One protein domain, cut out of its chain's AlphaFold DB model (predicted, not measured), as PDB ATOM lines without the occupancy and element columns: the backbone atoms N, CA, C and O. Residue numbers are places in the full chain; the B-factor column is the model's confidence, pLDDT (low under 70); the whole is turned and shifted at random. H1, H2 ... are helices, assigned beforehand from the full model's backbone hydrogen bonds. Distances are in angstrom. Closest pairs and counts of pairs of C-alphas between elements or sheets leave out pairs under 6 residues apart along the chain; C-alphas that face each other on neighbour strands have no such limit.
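This is residues 186 to 257 of the 412 residues of the protein "(California timema) hypothetical protein" of Timema californicum (UniProt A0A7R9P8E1). Two helices, H1 and H4, come together near their ends as a V, and H2 folds back from H1 and packs across it at a steep angle. The short H3 lies close to H4, and the long loop of residues 231 to 242 leads from H3 to the start of H4. The printed part has 72 residues with four named helices, which follow along the chain in the order H1, H2, H3, H4, and no named strand; the class is all helix. It is compact, with a radius of gyration of the C-alphas of 11.7 A and spans of 32 by 27 by 19 A.

Find C-alpha 196 at (131.579, 156.905, 100.710); from there H1, the longest helix, runs through residues 196 to 207 over 16.2 A. H2 holds residues 212 to 220 and is 12.3 A long. H3 is residues 227 to 230, 4.9 A. H4, residues 243 to 253, runs 15.3 A from C-alpha 243 at (119.073, 141.707, 96.605) to C-alpha 253 at (129.696, 136.276, 106.142).

Begin at H1: it touches H2, closest at the C-alphas of Ala 200 and Ser 216, 5.0 A apart, at a steep tilt of 48 degrees, opposite ways. H1, with residues 204 to 207 alone, and H4 only just touch, only at their ends, with 3 pairs of C-alphas within 8 A; the closest are those of Leu 207 and Gly 244, 4.9 A apart. Their steep tilt is 57 degrees, opposite ways. H2 and H4 are near each other, with 7 pairs of C-alphas within 10 A. H3 and H4 are close but not clearly touching: their closest C-alphas, of Leu 227 and Val 251, are 7.5 A apart. H3 is apart from H1 and H2. In H1, H2 and H4 every O i to N i+4 pair is within hydrogen-bond range; H3 is too short for such a pair.

Look to Asp 193 and Arg 240 for the two C-alphas farthest apart, 33.7 A. The printed part has no cut. The link from H1 to H2 is tight, that from H2 to H3 is short, and that from H3 to H4, 12 residues, is long. Mean pLDDT of the printed part is 78.8; residues 222 to 239 are under 70.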
ATOM      1  N   PRO A 186     121.890 146.099  87.943       78.75
ATOM      2  CA  PRO A 186     122.672 147.017  87.124       78.75
ATOM      3  C   PRO A 186     124.067 147.224  87.720       78.75
ATOM      4  O   PRO A 186     124.245 147.251  88.941       78.75
ATOM      5  N   ASP A 187     125.063 147.398  86.853       81.06
ATOM      6  CA  ASP A 187     126.450 147.567  87.284       81.06
ATOM      7  C   ASP A 187     126.646 148.864  88.093       81.06
ATOM      8  O   ASP A 187     125.995 149.893  87.875       81.06
ATOM      9  N   LEU A 188     127.559 148.821  89.068       81.19
ATOM     10  CA  LEU A 188     127.936 149.977  89.887       81.19
ATOM     11  C   LEU A 188     128.576 151.056  89.002       81.19
ATOM     12  O   LEU A 188     129.548 150.789  88.305       81.19
ATOM     13  N   GLN A 189     128.004 152.264  89.012       77.19
ATOM     14  CA  GLN A 189     128.434 153.358  88.135       77.19
ATOM     15  C   GLN A 189     129.513 154.203  88.812       77.19
ATOM     16  O   GLN A 189     130.378 154.757  88.138       77.19
ATOM     17  N   LYS A 190     129.479 154.284  90.147       82.38
ATOM     18  CA  LYS A 190     130.467 155.020  90.935       82.38
ATOM     19  C   LYS A 190     131.715 154.168  91.189       82.38
ATOM     20  O   LYS A 190     131.634 152.992  91.553       82.38
ATOM     21  N   THR A 191     132.882 154.772  90.980       77.06
ATOM     22  CA  THR A 191     134.198 154.152  91.185       77.06
ATOM     23  C   THR A 191     134.641 154.247  92.650       77.06
ATOM     24  O   THR A 191     134.004 154.900  93.471       77.06
ATOM     25  N   VAL A 192     135.738 153.561  93.003       74.56
ATOM     26  CA  VAL A 192     136.274 153.498  94.382       74.56
ATOM     27  C   VAL A 192     136.674 154.870  94.937       74.56
ATOM     28  O   VAL A 192     136.683 155.032  96.150       74.56
ATOM     29  N   ASP A 193     136.945 155.837  94.061       81.31
ATOM     30  CA  ASP A 193     137.410 157.179  94.429       81.31
ATOM     31  C   ASP A 193     136.264 158.158  94.734       81.31
ATOM     32  O   ASP A 193     136.506 159.310  95.087       81.31
ATOM     33  N   SER A 194     135.010 157.722  94.567       85.50
ATOM     34  CA  SER A 194     133.834 158.520  94.924       85.50
ATOM     35  C   SER A 194     133.632 158.552  96.440       85.50
ATOM     36  O   SER A 194     134.036 157.625  97.143       85.50
ATOM     37  N   ASP A 195     132.971 159.601  96.934       90.69
ATOM     38  CA  ASP A 195     132.672 159.733  98.361       90.69
ATOM     39  C   ASP A 195     131.863 158.528  98.883       90.69
ATOM     40  O   ASP A 195     131.035 157.944  98.173       90.69
ATOM     41  N   ALA A 196     132.130 158.127 100.127       87.94
ATOM     42  CA  ALA A 196     131.579 156.905 100.710       87.94
ATOM     43  C   ALA A 196     130.050 156.968 100.811       87.94
ATOM     44  O   ALA A 196     129.377 155.971 100.553       87.94
ATOM     45  N   ASN A 197     129.508 158.148 101.129       90.69
ATOM     46  CA  ASN A 197     128.069 158.376 101.226       90.69
ATOM     47  C   ASN A 197     127.384 158.275  99.853       90.69
ATOM     48  O   ASN A 197     126.369 157.610  99.668       90.69
ATOM     49  N   ASP A 198     128.018 158.868  98.850       91.69
ATOM     50  CA  ASP A 198     127.574 158.844  97.466       91.69
ATOM     51  C   ASP A 198     127.556 157.433  96.873       91.69
ATOM     52  O   ASP A 198     126.651 157.082  96.108       91.69
ATOM     53  N   LEU A 199     128.576 156.639  97.197       89.31
ATOM     54  CA  LEU A 199     128.678 155.238  96.810       89.31
ATOM     55  C   LEU A 199     127.628 154.393  97.535       89.31
ATOM     56  O   LEU A 199     127.016 153.523  96.915       89.31
ATOM     57  N   ALA A 200     127.392 154.661  98.822       91.06
ATOM     58  CA  ALA A 200     126.367 153.979  99.600       91.06
ATOM     59  C   ALA A 200     124.976 154.191  99.008       91.06
ATOM     60  O   ALA A 200     124.232 153.226  98.852       91.06
ATOM     61  N   GLN A 201     124.661 155.423  98.603       92.88
ATOM     62  CA  GLN A 201     123.387 155.752  97.978       92.88
ATOM     63  C   GLN A 201     123.217 155.060  96.614       92.88
ATOM     64  O   GLN A 201     122.142 154.537  96.326       92.88
ATOM     65  N   ASP A 202     124.272 154.984  95.787       91.31
ATOM     66  CA  ASP A 202     124.225 154.236  94.515       91.31
ATOM     67  C   ASP A 202     123.977 152.738  94.757       91.31
ATOM     68  O   ASP A 202     123.136 152.125  94.099       91.31
ATOM     69  N   ILE A 203     124.654 152.144  95.747       89.12
ATOM     70  CA  ILE A 203     124.437 150.745  96.137       89.12
ATOM     71  C   ILE A 203     123.011 150.545  96.666       89.12
ATOM     72  O   ILE A 203     122.341 149.599  96.255       89.12
ATOM     73  N   ALA A 204     122.525 151.424  97.544       92.44
ATOM     74  CA  ALA A 204     121.189 151.340  98.128       92.44
ATOM     75  C   ALA A 204     120.098 151.398  97.052       92.44
ATOM     76  O   ALA A 204     119.209 150.546  97.031       92.44
ATOM     77  N   ASN A 205     120.229 152.328  96.101       92.38
ATOM     78  CA  ASN A 205     119.308 152.471  94.977       92.38
ATOM     79  C   ASN A 205     119.287 151.215  94.095       92.38
ATOM     80  O   ASN A 205     118.219 150.756  93.701       92.38
ATOM     81  N   LYS A 206     120.448 150.607  93.829       89.81
ATOM     82  CA  LYS A 206     120.552 149.390  93.001       89.81
ATOM     83  C   LYS A 206     120.056 148.134  93.699       89.81
ATOM     84  O   LYS A 206     119.568 147.215  93.047       89.81
ATOM     85  N   LEU A 207     120.185 148.083  95.020       88.81
ATOM     86  CA  LEU A 207     119.664 146.994  95.841       88.81
ATOM     87  C   LEU A 207     118.191 147.200  96.229       88.81
ATOM     88  O   LEU A 207     117.614 146.301  96.847       88.81
ATOM     89  N   CYS A 208     117.594 148.342  95.861       87.25
ATOM     90  CA  CYS A 208     116.277 148.799  96.303       87.25
ATOM     91  C   CYS A 208     116.115 148.705  97.830       87.25
ATOM     92  O   CYS A 208     115.113 148.191  98.330       87.25
ATOM     93  N   GLU A 209     117.133 149.139  98.574       90.50
ATOM     94  CA  GLU A 209     117.191 149.016 100.030       90.50
ATOM     95  C   GLU A 209     116.989 150.378 100.700       90.50
ATOM     96  O   GLU A 209     117.602 151.370 100.325       90.50
ATOM     97  N   THR A 210     116.154 150.418 101.739       89.25
ATOM     98  CA  THR A 210     115.817 151.651 102.481       89.25
ATOM     99  C   THR A 210     116.857 152.021 103.549       89.25
ATOM    100  O   THR A 210     116.695 153.006 104.254       89.25
ATOM    101  N   LYS A 211     117.886 151.189 103.739       88.94
ATOM    102  CA  LYS A 211     118.906 151.315 104.792       88.94
ATOM    103  C   LYS A 211     120.257 151.707 104.199       88.94
ATOM    104  O   LYS A 211     121.244 150.988 104.358       88.94
ATOM    105  N   ASP A 212     120.285 152.826 103.495       90.69
ATOM    106  CA  ASP A 212     121.500 153.459 102.979       90.69
ATOM    107  C   ASP A 212     122.502 153.788 104.095       90.69
ATOM    108  O   ASP A 212     123.681 153.482 103.940       90.69
ATOM    109  N   ASP A 213     122.041 154.238 105.265       89.94
ATOM    110  CA  ASP A 213     122.882 154.479 106.452       89.94
ATOM    111  C   ASP A 213     123.731 153.261 106.849       89.94
ATOM    112  O   ASP A 213     124.902 153.372 107.222       89.94
ATOM    113  N   LEU A 214     123.142 152.064 106.757       88.75
ATOM    114  CA  LEU A 214     123.812 150.809 107.095       88.75
ATOM    115  C   LEU A 214     124.896 150.471 106.066       88.75
ATOM    116  O   LEU A 214     125.953 149.944 106.414       88.75
ATOM    117  N   ILE A 215     124.640 150.791 104.798       90.12
ATOM    118  CA  ILE A 215     125.590 150.622 103.699       90.12
ATOM    119  C   ILE A 215     126.721 151.655 103.829       90.12
ATOM    120  O   ILE A 215     127.881 151.286 103.653       90.12
ATOM    121  N   SER A 216     126.420 152.895 104.224       90.38
ATOM    122  CA  SER A 216     127.401 153.950 104.517       90.38
ATOM    123  C   SER A 216     128.309 153.574 105.686       90.38
ATOM    124  O   SER A 216     129.530 153.602 105.552       90.38
ATOM    125  N   SER A 217     127.734 153.143 106.813       88.25
ATOM    126  CA  SER A 217     128.475 152.643 107.985       88.25
ATOM    127  C   SER A 217     129.404 151.486 107.613       88.25
ATOM    128  O   SER A 217     130.583 151.452 107.994       88.25
ATOM    129  N   TYR A 218     128.894 150.571 106.784       86.00
ATOM    130  CA  TYR A 218     129.699 149.495 106.243       86.00
ATOM    131  C   TYR A 218     130.863 150.038 105.407       86.00
ATOM    132  O   TYR A 218     131.997 149.676 105.696       86.00
ATOM    133  N   LEU A 219     130.618 150.945 104.452       85.75
ATOM    134  CA  LEU A 219     131.615 151.540 103.543       85.75
ATOM    135  C   LEU A 219     132.687 152.411 104.223       85.75
ATOM    136  O   LEU A 219     133.797 152.537 103.707       85.75
ATOM    137  N   VAL A 220     132.389 152.979 105.388       85.50
ATOM    138  CA  VAL A 220     133.362 153.734 106.195       85.50
ATOM    139  C   VAL A 220     134.295 152.797 106.976       85.50
ATOM    140  O   VAL A 220     135.416 153.172 107.325       85.50
ATOM    141  N   SER A 221     133.884 151.550 107.222       80.12
ATOM    142  CA  SER A 221     134.695 150.589 107.972       80.12
ATOM    143  C   SER A 221     135.959 150.166 107.187       80.12
ATOM    144  O   SER A 221     135.918 149.950 105.981       80.12
ATOM    145  N   PRO A 222     137.130 149.982 107.822       64.12
ATOM    146  CA  PRO A 222     138.395 149.712 107.115       64.12
ATOM    147  C   PRO A 222     138.470 148.346 106.390       64.12
ATOM    148  O   PRO A 222     139.452 148.044 105.715       64.12
ATOM    149  N   SER A 223     137.441 147.507 106.500       61.19
ATOM    150  CA  SER A 223     137.344 146.157 105.925       61.19
ATOM    151  C   SER A 223     136.866 146.109 104.457       61.19
ATOM    152  O   SER A 223     136.762 145.029 103.873       61.19
ATOM    153  N   ASN A 224     136.622 147.259 103.820       61.50
ATOM    154  CA  ASN A 224     135.867 147.357 102.561       61.50
ATOM    155  C   ASN A 224     136.505 146.828 101.279       61.50
ATOM    156  O   ASN A 224     135.793 146.545 100.313       61.50
ATOM    157  N   ASN A 225     137.824 146.661 101.229       59.94
ATOM    158  CA  ASN A 225     138.489 146.363  99.957       59.94
ATOM    159  C   ASN A 225     138.181 144.957  99.406       59.94
ATOM    160  O   ASN A 225     138.436 144.690  98.234       59.94
ATOM    161  N   ARG A 226     137.607 144.051 100.212       61.81
ATOM    162  CA  ARG A 226     137.351 142.656  99.804       61.81
ATOM    163  C   ARG A 226     135.998 142.440  99.131       61.81
ATOM    164  O   ARG A 226     135.910 141.655  98.186       61.81
ATOM    165  N   LEU A 227     134.969 143.180  99.538       60.19
ATOM    166  CA  LEU A 227     133.590 142.853  99.172       60.19
ATOM    167  C   LEU A 227     133.253 143.132  97.705       60.19
ATOM    168  O   LEU A 227     132.485 142.384  97.107       60.19
ATOM    169  N   LYS A 228     133.916 144.106  97.066       59.09
ATOM    170  CA  LYS A 228     133.780 144.352  95.615       59.09
ATOM    171  C   LYS A 228     134.166 143.123  94.775       59.09
ATOM    172  O   LYS A 228     133.602 142.903  93.708       59.09
ATOM    173  N   SER A 229     135.094 142.300  95.272       58.75
ATOM    174  CA  SER A 229     135.510 141.059  94.608       58.75
ATOM    175  C   SER A 229     134.586 139.866  94.893       58.75
ATOM    176  O   SER A 229     134.576 138.906  94.122       58.75
ATOM    177  N   GLU A 230     133.805 139.923  95.975       59.19
ATOM    178  CA  GLU A 230     132.904 138.852  96.425       59.19
ATOM    179  C   GLU A 230     131.473 139.038  95.910       59.19
ATOM    180  O   GLU A 230     130.832 138.062  95.532       59.19
ATOM    181  N   LEU A 231     131.011 140.283  95.756       59.12
ATOM    182  CA  LEU A 231     129.683 140.617  95.219       59.12
ATOM    183  C   LEU A 231     129.485 140.079  93.786       59.12
ATOM    184  O   LEU A 231     128.385 139.689  93.401       59.12
ATOM    185  N   ASN A 232     130.573 139.956  93.017       56.91
ATOM    186  CA  ASN A 232     130.554 139.353  91.683       56.91
ATOM    187  C   ASN A 232     130.549 137.812  91.687       56.91
ATOM    188  O   ASN A 232     130.193 137.209  90.675       56.91
ATOM    189  N   LYS A 233     130.945 137.157  92.787       55.78
ATOM    190  CA  LYS A 233     131.120 135.695  92.837       55.78
ATOM    191  C   LYS A 233     129.829 134.931  93.133       55.78
ATOM    192  O   LYS A 233     129.730 133.768  92.751       55.78
ATOM    193  N   GLU A 234     128.813 135.565  93.715       53.97
ATOM    194  CA  GLU A 234     127.602 134.870  94.174       53.97
ATOM    195  C   GLU A 234     126.316 135.391  93.517       53.97
ATOM    196  O   GLU A 234     125.371 135.826  94.163       53.97
ATOM    197  N   ARG A 235     126.235 135.283  92.183       56.31
ATOM    198  CA  ARG A 235     124.990 135.529  91.419       56.31
ATOM    199  C   ARG A 235     124.019 134.333  91.395       56.31
ATOM    200  O   ARG A 235     123.053 134.333  90.635       56.31
ATOM    201  N   LYS A 236     124.243 133.292  92.205       57.09
ATOM    202  CA  LYS A 236     123.312 132.154  92.352       57.09
ATOM    203  C   LYS A 236     122.444 132.352  93.587       57.09
ATOM    204  O   LYS A 236     122.609 131.672  94.591       57.09
ATOM    205  N   LEU A 237     121.547 133.324  93.514       53.66
ATOM    206  CA  LEU A 237     120.654 133.646  94.618       53.66
ATOM    207  C   LEU A 237     119.404 132.786  94.535       53.66
ATOM    208  O   LEU A 237     118.684 132.802  93.534       53.66
ATOM    209  N   ASP A 238     119.152 132.030  95.599       54.97
ATOM    210  CA  ASP A 238     117.869 131.375  95.795       54.97
ATOM    211  C   ASP A 238     116.757 132.425  95.743       54.97
ATOM    212  O   ASP A 238     116.808 133.455  96.421       54.97
ATOM    213  N   ARG A 239     115.727 132.131  94.942       61.47
ATOM    214  CA  ARG A 239     114.635 133.031  94.505       61.47
ATOM    215  C   ARG A 239     113.836 133.702  95.635       61.47
ATOM    216  O   ARG A 239     112.924 134.470  95.358       61.47
ATOM    217  N   ARG A 240     114.126 133.386  96.899       72.50
ATOM    218  CA  ARG A 240     113.393 133.853  98.083       72.50
ATOM    219  C   ARG A 240     114.005 135.081  98.764       72.50
ATOM    220  O   ARG A 240     113.360 135.625  99.652       72.50
ATOM    221  N   ARG A 241     115.225 135.511  98.414       78.06
ATOM    222  CA  ARG A 241     115.891 136.643  99.091       78.06
ATOM    223  C   ARG A 241     115.870 137.916  98.242       78.06
ATOM    224  O   ARG A 241     116.050 137.857  97.030       78.06
ATOM    225  N   THR A 242     115.667 139.067  98.888       83.56
ATOM    226  CA  THR A 242     115.840 140.383  98.255       83.56
ATOM    227  C   THR A 242     117.325 140.640  97.973       83.56
ATOM    228  O   THR A 242     118.168 140.161  98.736       83.56
ATOM    229  N   PRO A 243     117.675 141.392  96.913       83.94
ATOM    230  CA  PRO A 243     119.073 141.707  96.605       83.94
ATOM    231  C   PRO A 243     119.782 142.417  97.771       83.94
ATOM    232  O   PRO A 243     120.897 142.034  98.121       83.94
ATOM    233  N   GLY A 244     119.110 143.349  98.460       87.19
ATOM    234  CA  GLY A 244     119.618 143.952  99.700       87.19
ATOM    235  C   GLY A 244     119.843 142.938 100.828       87.19
ATOM    236  O   GLY A 244     120.901 142.912 101.456       87.19
ATOM    237  N   GLY A 245     118.903 142.011 101.041       87.25
ATOM    238  CA  GLY A 245     119.043 140.956 102.050       87.25
ATOM    239  C   GLY A 245     120.201 139.993 101.768       87.25
ATOM    240  O   GLY A 245     120.835 139.489 102.695       87.25
ATOM    241  N   VAL A 246     120.502 139.753 100.493       85.00
ATOM    242  CA  VAL A 246     121.679 138.994 100.064       85.00
ATOM    243  C   VAL A 246     122.954 139.778 100.334       85.00
ATOM    244  O   VAL A 246     123.877 139.221 100.919       85.00
ATOM    245  N   TYR A 247     123.000 141.060  99.969       86.56
ATOM    246  CA  TYR A 247     124.149 141.918 100.245       86.56
ATOM    247  C   TYR A 247     124.504 141.912 101.734       86.56
ATOM    248  O   TYR A 247     125.642 141.628 102.094       86.56
ATOM    249  N   PHE A 248     123.526 142.107 102.623       87.75
ATOM    250  CA  PHE A 248     123.788 142.064 104.063       87.75
ATOM    251  C   PHE A 248     124.177 140.676 104.571       87.75
ATOM    252  O   PHE A 248     124.950 140.571 105.522       87.75
ATOM    253  N   GLN A 249     123.679 139.605 103.951       86.56
ATOM    254  CA  GLN A 249     124.109 138.248 104.275       86.56
ATOM    255  C   GLN A 249     125.586 138.034 103.909       86.56
ATOM    256  O   GLN A 249     126.325 137.491 104.728       86.56
ATOM    257  N   LEU A 250     126.013 138.501 102.733       84.44
ATOM    258  CA  LEU A 250     127.410 138.462 102.293       84.44
ATOM    259  C   LEU A 250     128.296 139.306 103.204       84.44
ATOM    260  O   LEU A 250     129.329 138.840 103.671       84.44
ATOM    261  N   VAL A 251     127.851 140.517 103.541       84.62
ATOM    262  CA  VAL A 251     128.526 141.379 104.516       84.62
ATOM    263  C   VAL A 251     128.693 140.655 105.847       84.62
ATOM    264  O   VAL A 251     129.795 140.610 106.382       84.62
ATOM    265  N   LYS A 252     127.648 140.000 106.349       84.50
ATOM    266  CA  LYS A 252     127.706 139.247 107.604       84.50
ATOM    267  C   LYS A 252     128.654 138.041 107.548       84.50
ATOM    268  O   LYS A 252     129.203 137.672 108.584       84.50
ATOM    269  N   GLN A 253     128.803 137.417 106.380       79.81
ATOM    270  CA  GLN A 253     129.696 136.276 106.142       79.81
ATOM    271  C   GLN A 253     131.142 136.689 105.864       79.81
ATOM    272  O   GLN A 253     132.052 135.885 106.065       79.81
ATOM    273  N   SER A 254     131.358 137.925 105.415       76.94
ATOM    274  CA  SER A 254     132.694 138.477 105.245       76.94
ATOM    275  C   SER A 254     133.437 138.484 106.585       76.94
ATOM    276  O   SER A 254     132.826 138.475 107.655       76.94
ATOM    277  N   ALA A 255     134.769 138.470 106.532       74.44
ATOM    278  CA  ALA A 255     135.653 138.368 107.697       74.44
ATOM    279  C   ALA A 255     135.677 139.648 108.570       74.44
ATOM    280  O   ALA A 255     136.744 140.179 108.877       74.44
ATOM    281  N   LEU A 256     134.506 140.165 108.944       80.62
ATOM    282  CA  LEU A 256     134.319 141.233 109.918       80.62
ATOM    283  C   LEU A 256     134.552 140.694 111.324       80.62
ATOM    284  O   LEU A 256     134.106 139.596 111.674       80.62
ATOM    285  N   THR A 257     135.199 141.494 112.168       85.12
ATOM    286  CA  THR A 257     135.277 141.168 113.591       85.12
ATOM    287  C   THR A 257     133.883 141.248 114.218       85.12
ATOM    288  O   THR A 257     132.993 141.960 113.743       85.12
TER     289      THR A 257